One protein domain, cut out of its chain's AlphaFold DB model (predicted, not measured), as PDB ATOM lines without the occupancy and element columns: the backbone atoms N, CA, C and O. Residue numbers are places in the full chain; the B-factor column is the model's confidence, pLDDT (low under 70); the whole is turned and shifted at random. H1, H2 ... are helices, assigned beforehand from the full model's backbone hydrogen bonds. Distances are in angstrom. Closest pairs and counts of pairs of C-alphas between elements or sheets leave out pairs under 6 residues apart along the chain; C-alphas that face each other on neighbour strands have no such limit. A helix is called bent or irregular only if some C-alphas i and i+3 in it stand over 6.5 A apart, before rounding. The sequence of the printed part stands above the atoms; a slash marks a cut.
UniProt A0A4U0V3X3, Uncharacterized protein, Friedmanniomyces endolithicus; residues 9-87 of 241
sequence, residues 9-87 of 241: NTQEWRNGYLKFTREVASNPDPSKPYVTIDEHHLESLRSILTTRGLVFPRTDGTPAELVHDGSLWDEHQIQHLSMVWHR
ATOM      1  N   ASN A   9      34.376   2.186  84.304       78.75
ATOM      2  CA  ASN A   9      33.853   1.080  85.114       78.75
ATOM      3  C   ASN A   9      32.583   1.484  85.871       78.75
ATOM      4  O   ASN A   9      31.581   0.773  85.845       78.75
ATOM      5  N   THR A  10      32.601   2.650  86.522       83.25
ATOM      6  CA  THR A  10      31.451   3.152  87.288       83.25
ATOM      7  C   THR A  10      30.257   3.423  86.372       83.25
ATOM      8  O   THR A  10      29.115   3.138  86.733       83.25
ATOM      9  N   GLN A  11      30.508   3.943  85.166       86.88
ATOM     10  CA  GLN A  11      29.443   4.205  84.199       86.88
ATOM     11  C   GLN A  11      28.856   2.910  83.621       86.88
ATOM     12  O   GLN A  11      27.638   2.809  83.483       86.88
ATOM     13  N   GLU A  12      29.696   1.921  83.314       91.38
ATOM     14  CA  GLU A  12      29.269   0.595  82.854       91.38
ATOM     15  C   GLU A  12      28.384  -0.101  83.896       91.38
ATOM     16  O   GLU A  12      27.276  -0.536  83.577       91.38
ATOM     17  N   TRP A  13      28.805  -0.096  85.163       92.94
ATOM     18  CA  TRP A  13      28.036  -0.664  86.270       92.94
ATOM     19  C   TRP A  13      26.673   0.017  86.447       92.94
ATOM     20  O   TRP A  13      25.638  -0.647  86.549       92.94
ATOM     21  N   ARG A  14      26.644   1.357  86.382       91.19
ATOM     22  CA  ARG A  14      25.395   2.134  86.410       91.19
ATOM     23  C   ARG A  14      24.488   1.789  85.227       91.19
ATOM     24  O   ARG A  14      23.280   1.665  85.410       91.19
ATOM     25  N   ASN A  15      25.040   1.624  84.027       93.00
ATOM     26  CA  ASN A  15      24.263   1.257  82.842       93.00
ATOM     27  C   ASN A  15      23.656  -0.149  82.975       93.00
ATOM     28  O   ASN A  15      22.493  -0.335  82.612       93.00
ATOM     29  N   GLY A  16      24.399  -1.103  83.546       94.56
ATOM     30  CA  GLY A  16      23.906  -2.450  83.848       94.56
ATOM     31  C   GLY A  16      22.684  -2.430  84.768       94.56
ATOM     32  O   GLY A  16      21.669  -3.051  84.461       94.56
ATOM     33  N   TYR A  17      22.734  -1.643  85.846       95.69
ATOM     34  CA  TYR A  17      21.587  -1.401  86.732       95.69
ATOM     35  C   TYR A  17      20.362  -0.831  85.986       95.69
ATOM     36  O   TYR A  17      19.232  -1.283  86.187       95.69
ATOM     37  N   LEU A  18      20.564   0.148  85.096       94.38
ATOM     38  CA  LEU A  18      19.458   0.769  84.356       94.38
ATOM     39  C   LEU A  18      18.801  -0.183  83.369       94.38
ATOM     40  O   LEU A  18      17.579  -0.168  83.232       94.38
ATOM     41  N   LYS A  19      19.606  -0.997  82.687       95.75
ATOM     42  CA  LYS A  19      19.106  -2.030  81.787       95.75
ATOM     43  C   LYS A  19      18.277  -3.052  82.566       95.75
ATOM     44  O   LYS A  19      17.114  -3.249  82.236       95.75
ATOM     45  N   PHE A  20      18.843  -3.606  83.639       96.50
ATOM     46  CA  PHE A  20      18.195  -4.616  84.476       96.50
ATOM     47  C   PHE A  20      16.840  -4.148  85.018       96.50
ATOM     48  O   PHE A  20      15.815  -4.789  84.787       96.50
ATOM     49  N   THR A  21      16.810  -2.992  85.686       96.44
ATOM     50  CA  THR A  21      15.573  -2.479  86.294       96.44
ATOM     51  C   THR A  21      14.486  -2.199  85.258       96.44
ATOM     52  O   THR A  21      13.325  -2.529  85.496       96.44
ATOM     53  N   ARG A  22      14.844  -1.646  84.090       95.12
ATOM     54  CA  ARG A  22      13.892  -1.407  82.993       95.12
ATOM     55  C   ARG A  22      13.372  -2.705  82.382       95.12
ATOM     56  O   ARG A  22      12.171  -2.812  82.170       95.12
ATOM     57  N   GLU A  23      14.236  -3.687  82.134       94.69
ATOM     58  CA  GLU A  23      13.829  -4.985  81.579       94.69
ATOM     59  C   GLU A  23      12.841  -5.707  82.500       94.69
ATOM     60  O   GLU A  23      11.784  -6.135  82.038       94.69
ATOM     61  N   VAL A  24      13.131  -5.767  83.805       93.88
ATOM     62  CA  VAL A  24      12.238  -6.392  84.794       93.88
ATOM     63  C   VAL A  24      10.929  -5.611  84.948       93.88
ATOM     64  O   VAL A  24       9.865  -6.212  85.084       93.88
ATOM     65  N   ALA A  25      10.976  -4.274  84.911       93.62
ATOM     66  CA  ALA A  25       9.775  -3.443  84.996       93.62
ATOM     67  C   ALA A  25       8.860  -3.592  83.768       93.62
ATOM     68  O   ALA A  25       7.640  -3.584  83.918       93.62
ATOM     69  N   SER A  26       9.436  -3.713  82.568       93.44
ATOM     70  CA  SER A  26       8.683  -3.848  81.316       93.44
ATOM     71  C   SER A  26       8.187  -5.271  81.058       93.44
ATOM     72  O   SER A  26       7.120  -5.428  80.476       93.44
ATOM     73  N   ASN A  27       8.929  -6.290  81.500       92.56
ATOM     74  CA  ASN A  27       8.625  -7.700  81.254       92.56
ATOM     75  C   ASN A  27       8.650  -8.505  82.568       92.56
ATOM     76  O   ASN A  27       9.561  -9.312  82.777       92.56
ATOM     77  N   PRO A  28       7.686  -8.287  83.481       89.12
ATOM     78  CA  PRO A  28       7.657  -8.997  84.751       89.12
ATOM     79  C   PRO A  28       7.369 -10.487  84.534       89.12
ATOM     80  O   PRO A  28       6.350 -10.855  83.952       89.12
ATOM     81  N   ASP A  29       8.245 -11.339  85.059       90.81
ATOM     82  CA  ASP A  29       8.084 -12.791  85.052       90.81
ATOM     83  C   ASP A  29       7.766 -13.271  86.478       90.81
ATOM     84  O   ASP A  29       8.665 -13.302  87.321       90.81
ATOM     85  N   PRO A  30       6.505 -13.632  86.785       88.94
ATOM     86  CA  PRO A  30       6.112 -14.049  88.129       88.94
ATOM     87  C   PRO A  30       6.718 -15.395  88.551       88.94
ATOM     88  O   PRO A  30       6.628 -15.741  89.727       88.94
ATOM     89  N   SER A  31       7.315 -16.158  87.626       92.62
ATOM     90  CA  SER A  31       8.016 -17.404  87.955       92.62
ATOM     91  C   SER A  31       9.428 -17.170  88.497       92.62
ATOM     92  O   SER A  31       9.991 -18.053  89.145       92.62
ATOM     93  N   LYS A  32      10.004 -15.983  88.263       90.94
ATOM     94  CA  LYS A  32      11.344 -15.632  88.737       90.94
ATOM     95  C   LYS A  32      11.281 -14.979  90.118       90.94
ATOM     96  O   LYS A  32      10.426 -14.121  90.351       90.94
ATOM     97  N   PRO A  33      12.199 -15.333  91.035       94.38
ATOM     98  CA  PRO A  33      12.319 -14.621  92.296       94.38
ATOM     99  C   PRO A  33      12.720 -13.161  92.048       94.38
ATOM    100  O   PRO A  33      13.420 -12.838  91.087       94.38
ATOM    101  N   TYR A  34      12.281 -12.274  92.938       94.94
ATOM    102  CA  TYR A  34      12.754 -10.894  92.945       94.94
ATOM    103  C   TYR A  34      14.229 -10.866  93.353       94.94
ATOM    104  O   TYR A  34      14.564 -11.335  94.436       94.94
ATOM    105  N   VAL A  35      15.066 -10.279  92.504       97.00
ATOM    106  CA  VAL A  35      16.478  -9.990  92.784       97.00
ATOM    107  C   VAL A  35      16.559  -8.568  93.310       97.00
ATOM    108  O   VAL A  35      15.947  -7.693  92.704       97.00
ATOM    109  N   THR A  36      17.269  -8.333  94.407       97.94
ATOM    110  CA  THR A  36      17.518  -7.008  94.996       97.94
ATOM    111  C   THR A  36      18.557  -6.210  94.204       97.94
ATOM    112  O   THR A  36      19.299  -6.742  93.378       97.94
ATOM    113  N   ILE A  37      18.636  -4.902  94.461       97.69
ATOM    114  CA  ILE A  37      19.641  -4.049  93.820       97.69
ATOM    115  C   ILE A  37      21.055  -4.367  94.310       97.69
ATOM    116  O   ILE A  37      21.967  -4.342  93.488       97.69
ATOM    117  N   ASP A  38      21.235  -4.736  95.579       97.81
ATOM    118  CA  ASP A  38      22.535  -5.178  96.103       97.81
ATOM    119  C   ASP A  38      23.029  -6.463  95.430       97.81
ATOM    120  O   ASP A  38      24.178  -6.515  94.986       97.81
ATOM    121  N   GLU A  39      22.157  -7.468  95.278       96.75
ATOM    122  CA  GLU A  39      22.483  -8.713  94.566       96.75
ATOM    123  C   GLU A  39      22.891  -8.424  93.116       96.75
ATOM    124  O   GLU A  39      23.975  -8.819  92.682       96.75
ATOM    125  N   HIS A  40      22.079  -7.645  92.391       96.75
ATOM    126  CA  HIS A  40      22.396  -7.255  91.014       96.75
ATOM    127  C   HIS A  40      23.697  -6.444  90.926       96.75
ATOM    128  O   HIS A  40      24.496  -6.626  90.005       96.75
ATOM    129  N   HIS A  41      23.944  -5.534  91.872       96.25
ATOM    130  CA  HIS A  41      25.170  -4.744  91.897       96.25
ATOM    131  C   HIS A  41      26.404  -5.615  92.115       96.25
ATOM    132  O   HIS A  41      27.388  -5.417  91.400       96.25
ATOM    133  N   LEU A  42      26.350  -6.569  93.044       94.88
ATOM    134  CA  LEU A  42      27.436  -7.509  93.302       94.88
ATOM    135  C   LEU A  42      27.725  -8.381  92.074       94.88
ATOM    136  O   LEU A  42      28.871  -8.460  91.627       94.88
ATOM    137  N   GLU A  43      26.694  -8.978  91.474       93.50
ATOM    138  CA  GLU A  43      26.837  -9.801  90.266       93.50
ATOM    139  C   GLU A  43      27.384  -8.996  89.081       93.50
ATOM    140  O   GLU A  43      28.318  -9.427  88.396       93.50
ATOM    141  N   SER A  44      26.859  -7.788  88.866       94.19
ATOM    142  CA  SER A  44      27.333  -6.908  87.801       94.19
ATOM    143  C   SER A  44      28.780  -6.471  88.027       94.19
ATOM    144  O   SER A  44      29.534  -6.401  87.057       94.19
ATOM    145  N   LEU A  45      29.186  -6.191  89.271       93.25
ATOM    146  CA  LEU A  45      30.567  -5.834  89.590       93.25
ATOM    147  C   LEU A  45      31.505  -7.011  89.304       93.25
ATOM    148  O   LEU A  45      32.493  -6.834  88.593       93.25
ATOM    149  N   ARG A  46      31.162  -8.221  89.767       91.44
ATOM    150  CA  ARG A  46      31.928  -9.443  89.470       91.44
ATOM    151  C   ARG A  46      32.089  -9.662  87.966       91.44
ATOM    152  O   ARG A  46      33.194  -9.941  87.503       91.44
ATOM    153  N   SER A  47      31.014  -9.487  87.197       91.12
ATOM    154  CA  SER A  47      31.033  -9.634  85.736       91.12
ATOM    155  C   SER A  47      31.967  -8.622  85.056       91.12
ATOM    156  O   SER A  47      32.796  -9.003  84.226       91.12
ATOM    157  N   ILE A  48      31.907  -7.346  85.458       91.75
ATOM    158  CA  ILE A  48      32.780  -6.285  84.926       91.75
ATOM    159  C   ILE A  48      34.249  -6.575  85.256       91.75
ATOM    160  O   ILE A  48      35.112  -6.475  84.380       91.75
ATOM    161  N   LEU A  49      34.545  -6.955  86.502       91.06
ATOM    162  CA  LEU A  49      35.907  -7.264  86.941       91.06
ATOM    163  C   LEU A  49      36.472  -8.503  86.232       91.06
ATOM    164  O   LEU A  49      37.627  -8.487  85.806       91.06
ATOM    165  N   THR A  50      35.646  -9.533  86.033       89.69
ATOM    166  CA  THR A  50      36.026 -10.756  85.309       89.69
ATOM    167  C   THR A  50      36.299 -10.475  83.836       89.69
ATOM    168  O   THR A  50      37.341 -10.859  83.313       89.69
ATOM    169  N   THR A  51      35.407  -9.739  83.169       90.56
ATOM    170  CA  THR A  51      35.543  -9.399  81.739       90.56
ATOM    171  C   THR A  51      36.817  -8.603  81.458       90.56
ATOM    172  O   THR A  51      37.407  -8.711  80.385       90.56
ATOM    173  N   ARG A  52      37.276  -7.818  82.436       89.88
ATOM    174  CA  ARG A  52      38.509  -7.029  82.349       89.88
ATOM    175  C   ARG A  52      39.760  -7.787  82.806       89.88
ATOM    176  O   ARG A  52      40.832  -7.191  82.822       89.88
ATOM    177  N   GLY A  53      39.639  -9.062  83.186       90.00
ATOM    178  CA  GLY A  53      40.753  -9.877  83.675       90.00
ATOM    179  C   GLY A  53      41.328  -9.397  85.011       90.00
ATOM    180  O   GLY A  53      42.506  -9.608  85.276       90.00
ATOM    181  N   LEU A  54      40.524  -8.705  85.826       89.81
ATOM    182  CA  LEU A  54      40.929  -8.198  87.143       89.81
ATOM    183  C   LEU A  54      40.575  -9.171  88.270       89.81
ATOM    184  O   LEU A  54      41.183  -9.136  89.335       89.81
ATOM    185  N   VAL A  55      39.581 -10.025  88.040       87.69
ATOM    186  CA  VAL A  55      39.178 -11.100  88.945       87.69
ATOM    187  C   VAL A  55      39.042 -12.372  88.127       87.69
ATOM    188  O   VAL A  55      38.492 -12.349  87.027       87.69
ATOM    189  N   PHE A  56      39.539 -13.480  88.664       85.69
ATOM    190  CA  PHE A  56      39.471 -14.784  88.018       85.69
ATOM    191  C   PHE A  56      38.575 -15.705  88.855       85.69
ATOM    192  O   PHE A  56      38.956 -16.079  89.972       85.69
ATOM    193  N   PRO A  57      37.380 -16.060  88.349       75.62
ATOM    194  CA  PRO A  57      36.501 -17.011  89.013       75.62
ATOM    195  C   PRO A  57      37.195 -18.363  89.171       75.62
ATOM    196  O   PRO A  57      37.895 -18.818  88.264       75.62
ATOM    197  N   ARG A  58      36.979 -19.030  90.303       72.56
ATOM    198  CA  ARG A  58      37.443 -20.406  90.476       72.56
ATOM    199  C   ARG A  58      36.516 -21.363  89.726       72.56
ATOM    200  O   ARG A  58      35.296 -21.248  89.800       72.56
ATOM    201  N   THR A  59      37.093 -22.307  88.985       69.69
ATOM    202  CA  THR A  59      36.359 -23.291  88.166       69.69
ATOM    203  C   THR A  59      36.305 -24.682  88.805       69.69
ATOM    204  O   THR A  59      35.872 -25.638  88.172       69.69
ATOM    205  N   ASP A  60      36.779 -24.813  90.043       68.75
ATOM    206  CA  ASP A  60      37.049 -26.070  90.758       68.75
ATOM    207  C   ASP A  60      35.992 -26.410  91.831       68.75
ATOM    208  O   ASP A  60      36.200 -27.308  92.643       68.75
ATOM    209  N   GLY A  61      34.845 -25.722  91.843       60.81
ATOM    210  CA  GLY A  61      33.759 -25.986  92.796       60.81
ATOM    211  C   GLY A  61      34.017 -25.475  94.219       60.81
ATOM    212  O   GLY A  61      33.233 -25.778  95.119       60.81
ATOM    213  N   THR A  62      35.080 -24.692  94.436       59.91
ATOM    214  CA  THR A  62      35.294 -23.978  95.705       59.91
ATOM    215  C   THR A  62      34.185 -22.924  95.906       59.91
ATOM    216  O   THR A  62      33.720 -22.358  94.913       59.91
ATOM    217  N   PRO A  63      33.720 -22.648  97.145       58.84
ATOM    218  CA  PRO A  63      32.641 -21.689  97.386       58.84
ATOM    219  C   PRO A  63      32.920 -20.316  96.764       58.84
ATOM    220  O   PRO A  63      34.072 -19.889  96.698       58.84
ATOM    221  N   ALA A  64      31.857 -19.607  96.366       54.38
ATOM    222  CA  ALA A  64      31.911 -18.280  95.730       54.38
ATOM    223  C   ALA A  64      32.670 -17.211  96.546       54.38
ATOM    224  O   ALA A  64      32.967 -16.142  96.030       54.38
ATOM    225  N   GLU A  65      32.992 -17.532  97.800       54.09
ATOM    226  CA  GLU A  65      33.820 -16.799  98.763       54.09
ATOM    227  C   GLU A  65      35.314 -16.746  98.391       54.09
ATOM    228  O   GLU A  65      36.087 -16.026  99.017       54.09
ATOM    229  N   LEU A  66      35.741 -17.504  97.376       58.50
ATOM    230  CA  LEU A  66      37.139 -17.628  96.977       58.50
ATOM    231  C   LEU A  66      37.289 -17.301  95.488       58.50
ATOM    232  O   LEU A  66      36.917 -18.083  94.617       58.50
ATOM    233  N   VAL A  67      37.879 -16.148  95.188       68.06
ATOM    234  CA  VAL A  67      38.457 -15.848  93.869       68.06
ATOM    235  C   VAL A  67      39.843 -16.504  93.753       68.06
ATOM    236  O   VAL A  67      40.435 -16.891  94.760       68.06
ATOM    237  N   HIS A  68      40.377 -16.686  92.541       74.12
ATOM    238  CA  HIS A  68      41.726 -17.248  92.370       74.12
ATOM    239  C   HIS A  68      42.799 -16.302  92.943       74.12
ATOM    240  O   HIS A  68      42.659 -15.089  92.784       74.12
ATOM    241  N   ASP A  69      43.913 -16.830  93.470       70.81
ATOM    242  CA  ASP A  69      45.043 -16.083  94.077       70.81
ATOM    243  C   ASP A  69      45.697 -15.026  93.157       70.81
ATOM    244  O   ASP A  69      46.497 -14.209  93.599       70.81
ATOM    245  N   GLY A  70      45.367 -15.034  91.861       78.50
ATOM    246  CA  GLY A  70      45.821 -14.045  90.877       78.50
ATOM    247  C   GLY A  70      44.863 -12.863  90.693       78.50
ATOM    248  O   GLY A  70      45.119 -12.000  89.858       78.50
ATOM    249  N   SER A  71      43.741 -12.844  91.415       87.94
ATOM    250  CA  SER A  71      42.743 -11.776  91.352       87.94
ATOM    251  C   SER A  71      43.225 -10.544  92.109       87.94
ATOM    252  O   SER A  71      43.870 -10.654  93.147       87.94
ATOM    253  N   LEU A  72      42.875  -9.362  91.607       89.88
ATOM    254  CA  LEU A  72      43.259  -8.094  92.223       89.88
ATOM    255  C   LEU A  72      42.521  -7.826  93.545       89.88
ATOM    256  O   LEU A  72      43.068  -7.159  94.420       89.88
ATOM    257  N   TRP A  73      41.296  -8.335  93.679       89.00
ATOM    258  CA  TRP A  73      40.484  -8.227  94.891       89.00
ATOM    259  C   TRP A  73      39.965  -9.584  95.314       89.00
ATOM    260  O   TRP A  73      39.538 -10.349  94.449       89.00
ATOM    261  N   ASP A  74      39.950  -9.834  96.623       87.56
ATOM    262  CA  ASP A  74      39.260 -10.978  97.211       87.56
ATOM    263  C   ASP A  74      37.731 -10.783  97.236       87.56
ATOM    264  O   ASP A  74      37.202  -9.706  96.946       87.56
ATOM    265  N   GLU A  75      36.992 -11.837  97.575       85.81
ATOM    266  CA  GLU A  75      35.530 -11.783  97.569       85.81
ATOM    267  C   GLU A  75      34.963 -10.820  98.626       85.81
ATOM    268  O   GLU A  75      33.995 -10.108  98.357       85.81
ATOM    269  N   HIS A  76      35.590 -10.718  99.799       88.88
ATOM    270  CA  HIS A  76      35.159  -9.776 100.833       88.88
ATOM    271  C   HIS A  76      35.346  -8.322 100.371       88.88
ATOM    272  O   HIS A  76      34.498  -7.464 100.617       88.88
ATOM    273  N   GLN A  77      36.427  -8.030  99.649       92.31
ATOM    274  CA  GLN A  77      36.676  -6.731  99.035       92.31
ATOM    275  C   GLN A  77      35.673  -6.430  97.918       92.31
ATOM    276  O   GLN A  77      35.176  -5.308  97.851       92.31
ATOM    277  N   ILE A  78      35.328  -7.406  97.073       91.81
ATOM    278  CA  ILE A  78      34.317  -7.235  96.018       91.81
ATOM    279  C   ILE A  78      32.942  -6.938  96.630       91.81
ATOM    280  O   ILE A  78      32.280  -5.995  96.194       91.81
ATOM    281  N   GLN A  79      32.547  -7.667  97.676       92.56
ATOM    282  CA  GLN A  79      31.330  -7.375  98.439       92.56
ATOM    283  C   GLN A  79      31.396  -5.988  99.073       92.56
ATOM    284  O   GLN A  79      30.478  -5.188  98.937       92.56
ATOM    285  N   HIS A  80      32.507  -5.632  99.714       94.12
ATOM    286  CA  HIS A  80      32.647  -4.306 100.308       94.12
ATOM    287  C   HIS A  80      32.519  -3.178  99.266       94.12
ATOM    288  O   HIS A  80      31.877  -2.156  99.531       94.12
ATOM    289  N   LEU A  81      33.099  -3.369  98.076       93.62
ATOM    290  CA  LEU A  81      32.984  -2.448  96.947       93.62
ATOM    291  C   LEU A  81      31.550  -2.384  96.410       93.62
ATOM    292  O   LEU A  81      31.080  -1.286  96.103       93.62
ATOM    293  N   SER A  82      30.830  -3.512  96.338       95.06
ATOM    294  CA  SER A  82      29.427  -3.523  95.906       95.06
ATOM    295  C   SER A  82      28.536  -2.688  96.825       95.06
ATOM    296  O   SER A  82      27.593  -2.065  96.351       95.06
ATOM    297  N   MET A  83      28.887  -2.572  98.108       96.06
ATOM    298  CA  MET A  83      28.140  -1.792  99.103       96.06
ATOM    299  C   MET A  83      28.409  -0.277  99.063       96.06
ATOM    300  O   MET A  83      27.866   0.463  99.884       96.06
ATOM    301  N   VAL A  84      29.226   0.240  98.134       94.88
ATOM    302  CA  VAL A  84      29.527   1.687  98.052       94.88
ATOM    303  C   VAL A  84      28.269   2.551  97.869       94.88
ATOM    304  O   VAL A  84      28.208   3.677  98.363       94.88
ATOM    305  N   TRP A  85      27.228   2.006  97.233       94.50
ATOM    306  CA  TRP A  85      25.947   2.686  97.004       94.50
ATOM    307  C   TRP A  85      25.171   2.993  98.295       94.50
ATOM    308  O   TRP A  85      24.282   3.841  98.276       94.50
ATOM    309  N   HIS A  86      25.529   2.369  99.422       97.62
ATOM    310  CA  HIS A  86      24.926   2.616 100.738       97.62
ATOM    311  C   HIS A  86      25.444   3.902 101.394       97.62
ATOM    312  O   HIS A  86      24.864   4.378 102.363       97.62
ATOM    313  N   ARG A  87      26.555   4.462 100.896       95.88
ATOM    314  CA  ARG A  87      27.290   5.567 101.538       95.88
ATOM    315  C   ARG A  87      27.461   6.763 100.606       95.88
ATOM    316  O   ARG A  87      28.509   7.401 100.573       95.88
TER     317      ARG A  87
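What this domain is: This is residues 9 to 87 of the 241 residues of an uncharacterized protein of Friedmanniomyces endolithicus (UniProt A0A4U0V3X3). Three helices meet round H2, the middle one: the first half of H1 and part of H3 pack on it, each at a steep angle, without H1 and H3 reaching each other. Residues 25 to 33 stick out at one end of the longest axis, and a long loop, residues 52 to 74, lies toward the other. The 79 printed residues, with helices H1, H2, H3 in that order and no named strand, are all helix in class, only just compact, close to loose, with radius of gyration of the C-alphas 13.9 A and spans of 40 by 28 by 22 A.

Where its parts are: H1, residues 9 to 26, begins at C-alpha 9 (33.853, 1.080, 85.114) and is 25.9 A long. H2, residues 37 to 51, is 20.7 A long. H3, residues 75 to 87, is 19.6 A long and ends at C-alpha 87 (27.290, 5.567, 101.538); it is irregular, with C-alphas 82 and 85 7.2 A apart.

How they stand to each other: H1 touches H2 with residues 9 to 17 alone, the closest C-alphas, of Trp 13 and Ser 44, being 6.5 A apart; they run opposite ways at a steep tilt of 50 degrees. H3 touches H2 with residues 78 to 83 alone, closest at the C-alphas of Leu 42 and Ser 82, 5.2 A, also opposite ways at a steep tilt of 50 degrees. H1 and H3 are apart. Each O i to N i+4 pair is within hydrogen-bond range in H1 and H2, and 5 of 9 in H3.

The domain as a whole: The C-alphas farthest apart, of Ser 26 and Asp 69, are 40.4 A apart. The printed part has no cut; the link from H2 to H3 is long, 23 residues. Residues 59 to 67 have pLDDT under 70.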